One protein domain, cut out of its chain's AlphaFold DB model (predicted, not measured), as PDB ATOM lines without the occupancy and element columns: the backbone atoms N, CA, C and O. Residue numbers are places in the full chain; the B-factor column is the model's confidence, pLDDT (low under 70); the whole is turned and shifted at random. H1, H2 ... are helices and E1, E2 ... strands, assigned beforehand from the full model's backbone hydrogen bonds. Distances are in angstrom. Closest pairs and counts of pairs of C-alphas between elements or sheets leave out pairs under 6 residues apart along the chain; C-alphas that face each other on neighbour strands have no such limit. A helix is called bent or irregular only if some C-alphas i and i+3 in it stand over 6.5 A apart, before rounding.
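This is residues 19 to 76 and 87 to 106 of the 110 residues of the protein "Integrase_H2C2 domain-containing protein" of Protopolystoma xenopodis (UniProt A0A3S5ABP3). A small two-stranded hairpin, E1 and E2, makes one end of the domain, and two helices, H2 and H3, reach away from it at the other end, loosely spaced and steeply tilted to each other. The short helix H1 stands at the hairpin's end of the domain, and residues 57 to 58 pair with E2. The printed part has 78 residues, with three named helices and two named strands in the order H1, E1, E2, H2, H3; the sheet, E1 - E2, is antiparallel, and the class is mixed, helices and strands. The whole is compact, with a radius of gyration of the C-alphas of 12.9 A, and its rounded outline spans 33 by 29 by 26 A.

The printed part begins at residue 19. H1 is residues 23 to 28, with C-alpha 23 at (-52.130, -5.734, -17.169). E1, residues 36 to 40, and E2, residues 46 to 50, are each 13.0 A long from first to last C-alpha. H2, residues 62 to 75, is the longest helix and measures 20.6 A; it is irregular, with C-alphas 63 and 66 7.1 A apart. H3, residues 96 to 105, measures 14.2 A and ends with C-alpha 105 at (-46.769, -29.897, -33.005).

E1 and E2 form a hairpin of antiparallel neighbours, with 141 degrees between their directions. The C-alphas of Ile 36 and Asp 50 face each other at 4.4 A. N 37 and O 49, and N 49 and O 37, are within hydrogen-bond range, both at 2.9 A. Residues 49 to 50 of E2 also pair, antiparallel, with residues 57 to 58. H1 is only just apart from E2, the closest C-alphas being 8.0 A apart. H1 is apart from H2 and from H3, and E1 is apart from both of these too. E2 is apart from H3. H2 and H3 are close but not clearly touching, with the closest C-alphas, those of Leu 69 and Ile 100, 7.4 A apart. They run the same way at a steep tilt of 54 degrees. Every O i to N i+4 pair is within hydrogen-bond range in H1 and H3; in H2 it is 8 of 10.

The C-alphas farthest apart, those of Gly 44 and Lys 105, are 37.8 A apart. Residues 77 to 86 are not printed, and C-alphas 76 and 87 are 11.2 A apart across this cut, in the link from H2 to H3. The link from E1 to E2 is tight, that from H1 to E1 short, and that from E2 to H2 long, with 11 residues. The mean pLDDT of the printed part is 75.9; 18 residues are under 70, among them residues 27 to 30, 71 to 76 and 87 to 89.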
ATOM      1  N   GLN A  19     -53.917  -5.563 -23.562       82.69
ATOM      2  CA  GLN A  19     -52.881  -5.428 -22.540       82.69
ATOM      3  C   GLN A  19     -53.415  -4.781 -21.262       82.69
ATOM      4  O   GLN A  19     -53.016  -5.201 -20.187       82.69
ATOM      5  N   GLU A  20     -54.327  -3.813 -21.354       79.75
ATOM      6  CA  GLU A  20     -54.952  -3.190 -20.181       79.75
ATOM      7  C   GLU A  20     -55.758  -4.212 -19.364       79.75
ATOM      8  O   GLU A  20     -55.623  -4.287 -18.145       79.75
ATOM      9  N   ARG A  21     -56.520  -5.087 -20.032       79.50
ATOM     10  CA  ARG A  21     -57.239  -6.190 -19.370       79.50
ATOM     11  C   ARG A  21     -56.315  -7.244 -18.764       79.50
ATOM     12  O   ARG A  21     -56.627  -7.805 -17.720       79.50
ATOM     13  N   GLU A  22     -55.192  -7.523 -19.420       77.25
ATOM     14  CA  GLU A  22     -54.180  -8.482 -18.958       77.25
ATOM     15  C   GLU A  22     -53.048  -7.804 -18.159       77.25
ATOM     16  O   GLU A  22     -52.023  -8.435 -17.896       77.25
ATOM     17  N   CYS A  23     -53.215  -6.540 -17.739       72.31
ATOM     18  CA  CYS A  23     -52.130  -5.734 -17.169       72.31
ATOM     19  C   CYS A  23     -51.532  -6.381 -15.922       72.31
ATOM     20  O   CYS A  23     -50.314  -6.395 -15.774       72.31
ATOM     21  N   GLY A  24     -52.368  -7.026 -15.101       72.12
ATOM     22  CA  GLY A  24     -51.938  -7.760 -13.917       72.12
ATOM     23  C   GLY A  24     -50.954  -8.890 -14.228       72.12
ATOM     24  O   GLY A  24     -50.074  -9.146 -13.423       72.12
ATOM     25  N   GLN A  25     -51.018  -9.532 -15.398       69.00
ATOM     26  CA  GLN A  25     -50.010 -10.525 -15.796       69.00
ATOM     27  C   GLN A  25     -48.683  -9.873 -16.202       69.00
ATOM     28  O   GLN A  25     -47.627 -10.473 -16.028       69.00
ATOM     29  N   ILE A  26     -48.722  -8.654 -16.737       71.19
ATOM     30  CA  ILE A  26     -47.528  -7.924 -17.171       71.19
ATOM     31  C   ILE A  26     -46.764  -7.400 -15.949       71.19
ATOM     32  O   ILE A  26     -45.551  -7.595 -15.870       71.19
ATOM     33  N   THR A  27     -47.471  -6.799 -14.982       68.75
ATOM     34  CA  THR A  27     -46.891  -6.242 -13.748       68.75
ATOM     35  C   THR A  27     -46.636  -7.272 -12.649       68.75
ATOM     36  O   THR A  27     -45.714  -7.064 -11.866       68.75
ATOM     37  N   ALA A  28     -47.395  -8.374 -12.564       67.56
ATOM     38  CA  ALA A  28     -47.168  -9.395 -11.530       67.56
ATOM     39  C   ALA A  28     -46.052 -10.386 -11.880       67.56
ATOM     40  O   ALA A  28     -45.493 -11.027 -10.990       67.56
ATOM     41  N   CYS A  29     -45.721 -10.553 -13.160       65.38
ATOM     42  CA  CYS A  29     -44.583 -11.376 -13.529       65.38
ATOM     43  C   CYS A  29     -43.289 -10.621 -13.188       65.38
ATOM     44  O   CYS A  29     -43.034  -9.530 -13.683       65.38
ATOM     45  N   GLN A  30     -42.452 -11.203 -12.330       61.41
ATOM     46  CA  GLN A  30     -41.100 -10.701 -12.116       61.41
ATOM     47  C   GLN A  30     -40.250 -11.107 -13.325       61.41
ATOM     48  O   GLN A  30     -40.075 -12.297 -13.593       61.41
ATOM     49  N   TRP A  31     -39.708 -10.132 -14.054       71.19
ATOM     50  CA  TRP A  31     -38.910 -10.383 -15.255       71.19
ATOM     51  C   TRP A  31     -37.441 -10.021 -15.006       71.19
ATOM     52  O   TRP A  31     -37.012  -8.929 -15.360       71.19
ATOM     53  N   PRO A  32     -36.622 -10.914 -14.420       67.00
ATOM     54  CA  PRO A  32     -35.262 -10.569 -13.993       67.00
ATOM     55  C   PRO A  32     -34.311 -10.172 -15.136       67.00
ATOM     56  O   PRO A  32     -33.228  -9.664 -14.872       67.00
ATOM     57  N   LYS A  33     -34.685 -10.425 -16.398       74.38
ATOM     58  CA  LYS A  33     -33.874 -10.124 -17.588       74.38
ATOM     59  C   LYS A  33     -34.561  -9.203 -18.603       74.38
ATOM     60  O   LYS A  33     -33.957  -8.939 -19.634       74.38
ATOM     61  N   LEU A  34     -35.800  -8.760 -18.353       79.75
ATOM     62  CA  LEU A  34     -36.553  -7.919 -19.294       79.75
ATOM     63  C   LEU A  34     -36.788  -6.537 -18.695       79.75
ATOM     64  O   LEU A  34     -37.022  -6.397 -17.496       79.75
ATOM     65  N   THR A  35     -36.775  -5.521 -19.548       82.75
ATOM     66  CA  THR A  35     -37.040  -4.133 -19.163       82.75
ATOM     67  C   THR A  35     -38.350  -3.729 -19.806       82.75
ATOM     68  O   THR A  35     -38.364  -3.195 -20.914       82.75
ATOM     69  N   ILE A  36     -39.458  -4.046 -19.132       83.69
ATOM     70  CA  ILE A  36     -40.792  -3.770 -19.661       83.69
ATOM     71  C   ILE A  36     -41.207  -2.349 -19.284       83.69
ATOM     72  O   ILE A  36     -41.258  -1.995 -18.108       83.69
ATOM     73  N   THR A  37     -41.514  -1.537 -20.289       84.56
ATOM     74  CA  THR A  37     -41.959  -0.148 -20.127       84.56
ATOM     75  C   THR A  37     -43.101   0.160 -21.091       84.56
ATOM     76  O   THR A  37     -43.311  -0.567 -22.064       84.56
ATOM     77  N   HIS A  38     -43.849   1.228 -20.820       86.06
ATOM     78  CA  HIS A  38     -44.810   1.756 -21.782       86.06
ATOM     79  C   HIS A  38     -44.083   2.527 -22.881       86.06
ATOM     80  O   HIS A  38     -43.281   3.414 -22.595       86.06
ATOM     81  N   VAL A  39     -44.408   2.208 -24.130       85.00
ATOM     82  CA  VAL A  39     -43.910   2.910 -25.312       85.00
ATOM     83  C   VAL A  39     -45.095   3.484 -26.078       85.00
ATOM     84  O   VAL A  39     -46.081   2.785 -26.331       85.00
ATOM     85  N   ASP A  40     -44.981   4.756 -26.454       83.81
ATOM     86  CA  ASP A  40     -45.931   5.417 -27.340       83.81
ATOM     87  C   ASP A  40     -45.735   4.917 -28.774       83.81
ATOM     88  O   ASP A  40     -44.683   5.087 -29.397       83.81
ATOM     89  N   MET A  41     -46.770   4.281 -29.305       78.06
ATOM     90  CA  MET A  41     -46.810   3.786 -30.671       78.06
ATOM     91  C   MET A  41     -47.455   4.810 -31.607       78.06
ATOM     92  O   MET A  41     -48.193   5.703 -31.168       78.06
ATOM     93  N   PRO A  42     -47.230   4.684 -32.929       73.50
ATOM     94  CA  PRO A  42     -47.896   5.531 -33.907       73.50
ATOM     95  C   PRO A  42     -49.411   5.538 -33.680       73.50
ATOM     96  O   PRO A  42     -50.008   4.483 -33.463       73.50
ATOM     97  N   LYS A  43     -50.029   6.720 -33.788       71.75
ATOM     98  CA  LYS A  43     -51.458   6.975 -33.501       71.75
ATOM     99  C   LYS A  43     -51.836   7.021 -32.010       71.75
ATOM    100  O   LYS A  43     -53.022   6.974 -31.701       71.75
ATOM    101  N   GLY A  44     -50.859   7.158 -31.109       77.88
ATOM    102  CA  GLY A  44     -51.094   7.469 -29.693       77.88
ATOM    103  C   GLY A  44     -51.476   6.276 -28.815       77.88
ATOM    104  O   GLY A  44     -51.948   6.487 -27.704       77.88
ATOM    105  N   ALA A  45     -51.288   5.045 -29.298       79.94
ATOM    106  CA  ALA A  45     -51.506   3.845 -28.493       79.94
ATOM    107  C   ALA A  45     -50.323   3.624 -27.540       79.94
ATOM    108  O   ALA A  45     -49.171   3.672 -27.976       79.94
ATOM    109  N   LYS A  46     -50.590   3.329 -26.268       85.25
ATOM    110  CA  LYS A  46     -49.570   3.009 -25.266       85.25
ATOM    111  C   LYS A  46     -49.547   1.519 -25.008       85.25
ATOM    112  O   LYS A  46     -50.475   0.957 -24.436       85.25
ATOM    113  N   ILE A  47     -48.449   0.877 -25.379       86.56
ATOM    114  CA  ILE A  47     -48.288  -0.561 -25.181       86.56
ATOM    115  C   ILE A  47     -47.062  -0.868 -24.334       86.56
ATOM    116  O   ILE A  47     -46.078  -0.132 -24.337       86.56
ATOM    117  N   TRP A  48     -47.116  -1.990 -23.633       87.12
ATOM    118  CA  TRP A  48     -45.977  -2.557 -22.938       87.12
ATOM    119  C   TRP A  48     -45.002  -3.174 -23.939       87.12
ATOM    120  O   TRP A  48     -45.379  -4.048 -24.728       87.12
ATOM    121  N   CYS A  49     -43.745  -2.747 -23.875       85.88
ATOM    122  CA  CYS A  49     -42.641  -3.263 -24.672       85.88
ATOM    123  C   CYS A  49     -41.460  -3.631 -23.776       85.88
ATOM    124  O   CYS A  49     -41.141  -2.909 -22.835       85.88
ATOM    125  N   ASP A  50     -40.783  -4.726 -24.110       85.56
ATOM    126  CA  ASP A  50     -39.449  -5.022 -23.610       85.56
ATOM    127  C   ASP A  50     -38.415  -4.211 -24.397       85.56
ATOM    128  O   ASP A  50     -38.414  -4.229 -25.629       85.56
ATOM    129  N   LEU A  51     -37.547  -3.509 -23.668       82.12
ATOM    130  CA  LEU A  51     -36.430  -2.723 -24.192       82.12
ATOM    131  C   LEU A  51     -35.059  -3.330 -23.854       82.12
ATOM    132  O   LEU A  51     -34.037  -2.789 -24.273       82.12
ATOM    133  N   SER A  52     -35.006  -4.460 -23.137       79.75
ATOM    134  CA  SER A  52     -33.749  -5.070 -22.666       79.75
ATOM    135  C   SER A  52     -32.780  -5.442 -23.795       79.75
ATOM    136  O   SER A  52     -31.567  -5.468 -23.604       79.75
ATOM    137  N   THR A  53     -33.311  -5.701 -24.991       68.38
ATOM    138  CA  THR A  53     -32.542  -6.108 -26.176       68.38
ATOM    139  C   THR A  53     -32.246  -4.953 -27.141       68.38
ATOM    140  O   THR A  53     -31.736  -5.185 -28.240       68.38
ATOM    141  N   GLY A  54     -32.564  -3.707 -26.764       69.50
ATOM    142  CA  GLY A  54     -32.366  -2.513 -27.597       69.50
ATOM    143  C   GLY A  54     -33.332  -2.397 -28.784       69.50
ATOM    144  O   GLY A  54     -33.151  -1.541 -29.648       69.50
ATOM    145  N   LYS A  55     -34.355  -3.255 -28.847       74.38
ATOM    146  CA  LYS A  55     -35.452  -3.202 -29.821       74.38
ATOM    147  C   LYS A  55     -36.768  -3.098 -29.071       74.38
ATOM    148  O   LYS A  55     -36.940  -3.791 -28.079       74.38
ATOM    149  N   ASN A  56     -37.705  -2.305 -29.587       79.31
ATOM    150  CA  ASN A  56     -39.052  -2.211 -29.026       79.31
ATOM    151  C   ASN A  56     -39.799  -3.514 -29.317       79.31
ATOM    152  O   ASN A  56     -40.356  -3.682 -30.402       79.31
ATOM    153  N   CYS A  57     -39.766  -4.441 -28.365       84.44
ATOM    154  CA  CYS A  57     -40.397  -5.746 -28.469       84.44
ATOM    155  C   CYS A  57     -41.738  -5.708 -27.723       84.44
ATOM    156  O   CYS A  57     -41.758  -5.851 -26.502       84.44
ATOM    157  N   PRO A  58     -42.872  -5.434 -28.389       85.69
ATOM    158  CA  PRO A  58     -44.182  -5.439 -27.751       85.69
ATOM    159  C   PRO A  58     -44.553  -6.764 -27.083       85.69
ATOM    160  O   PRO A  58     -44.361  -7.854 -27.632       85.69
ATOM    161  N   PHE A  59     -45.157  -6.640 -25.903       85.69
ATOM    162  CA  PHE A  59     -45.800  -7.744 -25.208       85.69
ATOM    163  C   PHE A  59     -47.059  -8.174 -25.960       85.69
ATOM    164  O   PHE A  59     -47.895  -7.340 -26.312       85.69
ATOM    165  N   VAL A  60     -47.241  -9.474 -26.160       86.12
ATOM    166  CA  VAL A  60     -48.395 -10.019 -26.884       86.12
ATOM    167  C   VAL A  60     -49.420 -10.610 -25.905       86.12
ATOM    168  O   VAL A  60     -49.147 -11.642 -25.274       86.12
ATOM    169  N   PRO A  61     -50.625 -10.017 -25.795       84.12
ATOM    170  CA  PRO A  61     -51.720 -10.560 -24.996       84.12
ATOM    171  C   PRO A  61     -52.180 -11.932 -25.471       84.12
ATOM    172  O   PRO A  61     -52.147 -12.236 -26.668       84.12
ATOM    173  N   SER A  62     -52.666 -12.744 -24.537       83.06
ATOM    174  CA  SER A  62     -53.027 -14.145 -24.762       83.06
ATOM    175  C   SER A  62     -53.973 -14.354 -25.948       83.06
ATOM    176  O   SER A  62     -53.752 -15.255 -26.764       83.06
ATOM    177  N   ALA A  63     -54.955 -13.461 -26.100       81.38
ATOM    178  CA  ALA A  63     -55.976 -13.506 -27.144       81.38
ATOM    179  C   ALA A  63     -55.401 -13.471 -28.570       81.38
ATOM    180  O   ALA A  63     -55.933 -14.124 -29.468       81.38
ATOM    181  N   ILE A  64     -54.299 -12.745 -28.785       76.94
ATOM    182  CA  ILE A  64     -53.723 -12.545 -30.121       76.94
ATOM    183  C   ILE A  64     -52.489 -13.420 -30.388       76.94
ATOM    184  O   ILE A  64     -52.092 -13.552 -31.543       76.94
ATOM    185  N   ARG A  65     -51.919 -14.095 -29.374       84.69
ATOM    186  CA  ARG A  65     -50.729 -14.965 -29.531       84.69
ATOM    187  C   ARG A  65     -50.922 -16.044 -30.596       84.69
ATOM    188  O   ARG A  65     -50.065 -16.223 -31.457       84.69
ATOM    189  N   LYS A  66     -52.060 -16.750 -30.565       77.62
ATOM    190  CA  LYS A  66     -52.377 -17.810 -31.542       77.62
ATOM    191  C   LYS A  66     -52.567 -17.256 -32.949       77.62
ATOM    192  O   LYS A  66     -52.134 -17.893 -33.903       77.62
ATOM    193  N   LEU A  67     -53.215 -16.098 -33.080       77.12
ATOM    194  CA  LEU A  67     -53.418 -15.440 -34.371       77.12
ATOM    195  C   LEU A  67     -52.077 -15.010 -34.971       77.12
ATOM    196  O   LEU A  67     -51.813 -15.291 -36.136       77.12
ATOM    197  N   LEU A  68     -51.212 -14.405 -34.155       75.88
ATOM    198  CA  LEU A  68     -49.883 -13.964 -34.560       75.88
ATOM    199  C   LEU A  68     -49.005 -15.156 -34.952       75.88
ATOM    200  O   LEU A  68     -48.388 -15.123 -36.014       75.88
ATOM    201  N   LEU A  69     -49.011 -16.245 -34.172       74.06
ATOM    202  CA  LEU A  69     -48.272 -17.444 -34.566       74.06
ATOM    203  C   LEU A  69     -48.843 -18.071 -35.836       74.06
ATOM    204  O   LEU A  69     -48.062 -18.442 -36.698       74.06
ATOM    205  N   LYS A  70     -50.169 -18.164 -35.995       72.06
ATOM    206  CA  LYS A  70     -50.786 -18.661 -37.236       72.06
ATOM    207  C   LYS A  70     -50.411 -17.804 -38.439       72.06
ATOM    208  O   LYS A  70     -50.098 -18.366 -39.477       72.06
ATOM    209  N   ALA A  71     -50.404 -16.479 -38.309       69.88
ATOM    210  CA  ALA A  71     -49.973 -15.585 -39.379       69.88
ATOM    211  C   ALA A  71     -48.511 -15.855 -39.760       69.88
ATOM    212  O   ALA A  71     -48.217 -16.086 -40.924       69.88
ATOM    213  N   VAL A  72     -47.605 -15.930 -38.781       65.00
ATOM    214  CA  VAL A  72     -46.182 -16.230 -39.015       65.00
ATOM    215  C   VAL A  72     -45.975 -17.639 -39.582       65.00
ATOM    216  O   VAL A  72     -45.164 -17.833 -40.480       65.00
ATOM    217  N   HIS A  73     -46.717 -18.621 -39.076       64.88
ATOM    218  CA  HIS A  73     -46.641 -20.016 -39.490       64.88
ATOM    219  C   HIS A  73     -47.183 -20.218 -40.911       64.88
ATOM    220  O   HIS A  73     -46.507 -20.829 -41.728       64.88
ATOM    221  N   ASN A  74     -48.335 -19.630 -41.244       58.53
ATOM    222  CA  ASN A  74     -48.896 -19.656 -42.597       58.53
ATOM    223  C   ASN A  74     -47.994 -18.916 -43.597       58.53
ATOM    224  O   ASN A  74     -47.837 -19.372 -44.722       58.53
ATOM    225  N   LEU A  75     -47.353 -17.814 -43.188       54.94
ATOM    226  CA  LEU A  75     -46.366 -17.103 -44.013       54.94
ATOM    227  C   LEU A  75     -45.077 -17.914 -44.236       54.94
ATOM    228  O   LEU A  75     -44.402 -17.727 -45.246       54.94
ATOM    229  N   ALA A  76     -44.728 -18.820 -43.319       53.78
ATOM    230  CA  ALA A  76     -43.571 -19.707 -43.445       53.78
ATOM    231  C   ALA A  76     -43.826 -20.932 -44.349       53.78
ATOM    232  O   ALA A  76     -42.881 -21.676 -44.619       53.78
ATOM    233  N   PRO A  87     -40.954 -12.989 -36.918       56.34
ATOM    234  CA  PRO A  87     -40.748 -11.783 -36.118       56.34
ATOM    235  C   PRO A  87     -40.660 -12.110 -34.601       56.34
ATOM    236  O   PRO A  87     -41.119 -11.344 -33.765       56.34
ATOM    237  N   VAL A  88     -40.105 -13.262 -34.208       54.00
ATOM    238  CA  VAL A  88     -39.955 -13.629 -32.778       54.00
ATOM    239  C   VAL A  88     -39.069 -12.630 -32.021       54.00
ATOM    240  O   VAL A  88     -39.261 -12.399 -30.840       54.00
ATOM    241  N   SER A  89     -38.140 -11.963 -32.711       62.44
ATOM    242  CA  SER A  89     -37.354 -10.867 -32.128       62.44
ATOM    243  C   SER A  89     -38.129  -9.552 -31.967       62.44
ATOM    244  O   SER A  89     -37.541  -8.572 -31.523       62.44
ATOM    245  N   LEU A  90     -39.376  -9.484 -32.440       73.44
ATOM    246  CA  LEU A  90     -40.228  -8.292 -32.386       73.44
ATOM    247  C   LEU A  90     -41.386  -8.454 -31.397       73.44
ATOM    248  O   LEU A  90     -42.090  -7.486 -31.160       73.44
ATOM    249  N   PHE A  91     -41.608  -9.647 -30.844       80.50
ATOM    250  CA  PHE A  91     -42.722  -9.923 -29.940       80.50
ATOM    251  C   PHE A  91     -42.269 -10.794 -28.779       80.50
ATOM    252  O   PHE A  91     -41.479 -11.714 -28.977       80.50
ATOM    253  N   PHE A  92     -42.823 -10.567 -27.590       82.25
ATOM    254  CA  PHE A  92     -42.575 -11.440 -26.446       82.25
ATOM    255  C   PHE A  92     -43.840 -11.687 -25.624       82.25
ATOM    256  O   PHE A  92     -44.778 -10.890 -25.626       82.25
ATOM    257  N   TRP A  93     -43.864 -12.816 -24.917       85.25
ATOM    258  CA  TRP A  93     -44.855 -13.147 -23.893       85.25
ATOM    259  C   TRP A  93     -44.322 -14.282 -22.988       85.25
ATOM    260  O   TRP A  93     -43.362 -14.968 -23.368       85.25
ATOM    261  N   PRO A  94     -44.895 -14.514 -21.788       78.75
ATOM    262  CA  PRO A  94     -44.432 -15.570 -20.898       78.75
ATOM    263  C   PRO A  94     -44.679 -16.938 -21.533       78.75
ATOM    264  O   PRO A  94     -45.732 -17.174 -22.118       78.75
ATOM    265  N   ALA A  95     -43.714 -17.850 -21.393       77.88
ATOM    266  CA  ALA A  95     -43.772 -19.198 -21.963       77.88
ATOM    267  C   ALA A  95     -43.912 -19.254 -23.502       77.88
ATOM    268  O   ALA A  95     -44.319 -20.282 -24.042       77.88
ATOM    269  N   MET A  96     -43.495 -18.201 -24.219       81.00
ATOM    270  CA  MET A  96     -43.541 -18.126 -25.686       81.00
ATOM    271  C   MET A  96     -42.970 -19.357 -26.391       81.00
ATOM    272  O   MET A  96     -43.632 -19.929 -27.251       81.00
ATOM    273  N   GLN A  97     -41.789 -19.827 -25.987       78.06
ATOM    274  CA  GLN A  97     -41.167 -21.011 -26.592       78.06
ATOM    275  C   GLN A  97     -42.001 -22.285 -26.384       78.06
ATOM    276  O   GLN A  97     -42.108 -23.117 -27.287       78.06
ATOM    277  N   THR A  98     -42.628 -22.424 -25.213       79.69
ATOM    278  CA  THR A  98     -43.511 -23.549 -24.886       79.69
ATOM    279  C   THR A  98     -44.789 -23.503 -25.717       79.69
ATOM    280  O   THR A  98     -45.196 -24.527 -26.269       79.69
ATOM    281  N   ASP A  99     -45.415 -22.331 -25.829       78.81
ATOM    282  CA  ASP A  99     -46.624 -22.124 -26.631       78.81
ATOM    283  C   ASP A  99     -46.365 -22.403 -28.112       78.81
ATOM    284  O   ASP A  99     -47.119 -23.151 -28.737       78.81
ATOM    285  N   ILE A 100     -45.259 -21.877 -28.651       77.25
ATOM    286  CA  ILE A 100     -44.826 -22.140 -30.025       77.25
ATOM    287  C   ILE A 100     -44.663 -23.641 -30.239       77.25
ATOM    288  O   ILE A 100     -45.287 -24.186 -31.144       77.25
ATOM    289  N   GLY A 101     -43.899 -24.326 -29.382       76.25
ATOM    290  CA  GLY A 101     -43.668 -25.765 -29.513       76.25
ATOM    291  C   GLY A 101     -44.950 -26.600 -29.445       76.25
ATOM    292  O   GLY A 101     -45.066 -27.605 -30.146       76.25
ATOM    293  N   LYS A 102     -45.934 -26.193 -28.633       79.19
ATOM    294  CA  LYS A 102     -47.252 -26.844 -28.581       79.19
ATOM    295  C   LYS A 102     -48.047 -26.617 -29.867       79.19
ATOM    296  O   LYS A 102     -48.630 -27.561 -30.390       79.19
ATOM    297  N   TRP A 103     -48.084 -25.388 -30.376       77.75
ATOM    298  CA  TRP A 103     -48.890 -25.042 -31.549       77.75
ATOM    299  C   TRP A 103     -48.284 -25.556 -32.856       77.75
ATOM    300  O   TRP A 103     -49.040 -25.966 -33.731       77.75
ATOM    301  N   THR A 104     -46.955 -25.625 -32.976       71.38
ATOM    302  CA  THR A 104     -46.298 -26.231 -34.146       71.38
ATOM    303  C   THR A 104     -46.524 -27.740 -34.208       71.38
ATOM    304  O   THR A 104     -46.793 -28.259 -35.282       71.38
ATOM    305  N   LYS A 105     -46.489 -28.447 -33.069       72.44
ATOM    306  CA  LYS A 105     -46.769 -29.897 -33.005       72.44
ATOM    307  C   LYS A 105     -48.226 -30.252 -33.296       72.44
ATOM    308  O   LYS A 105     -48.505 -31.353 -33.748       72.44
ATOM    309  N   ALA A 106     -49.149 -29.339 -33.007       69.56
ATOM    310  CA  ALA A 106     -50.567 -29.507 -33.312       69.56
ATOM    311  C   ALA A 106     -50.905 -29.194 -34.783       69.56
ATOM    312  O   ALA A 106     -52.070 -29.289 -35.169       69.56
TER     313      ALA A 106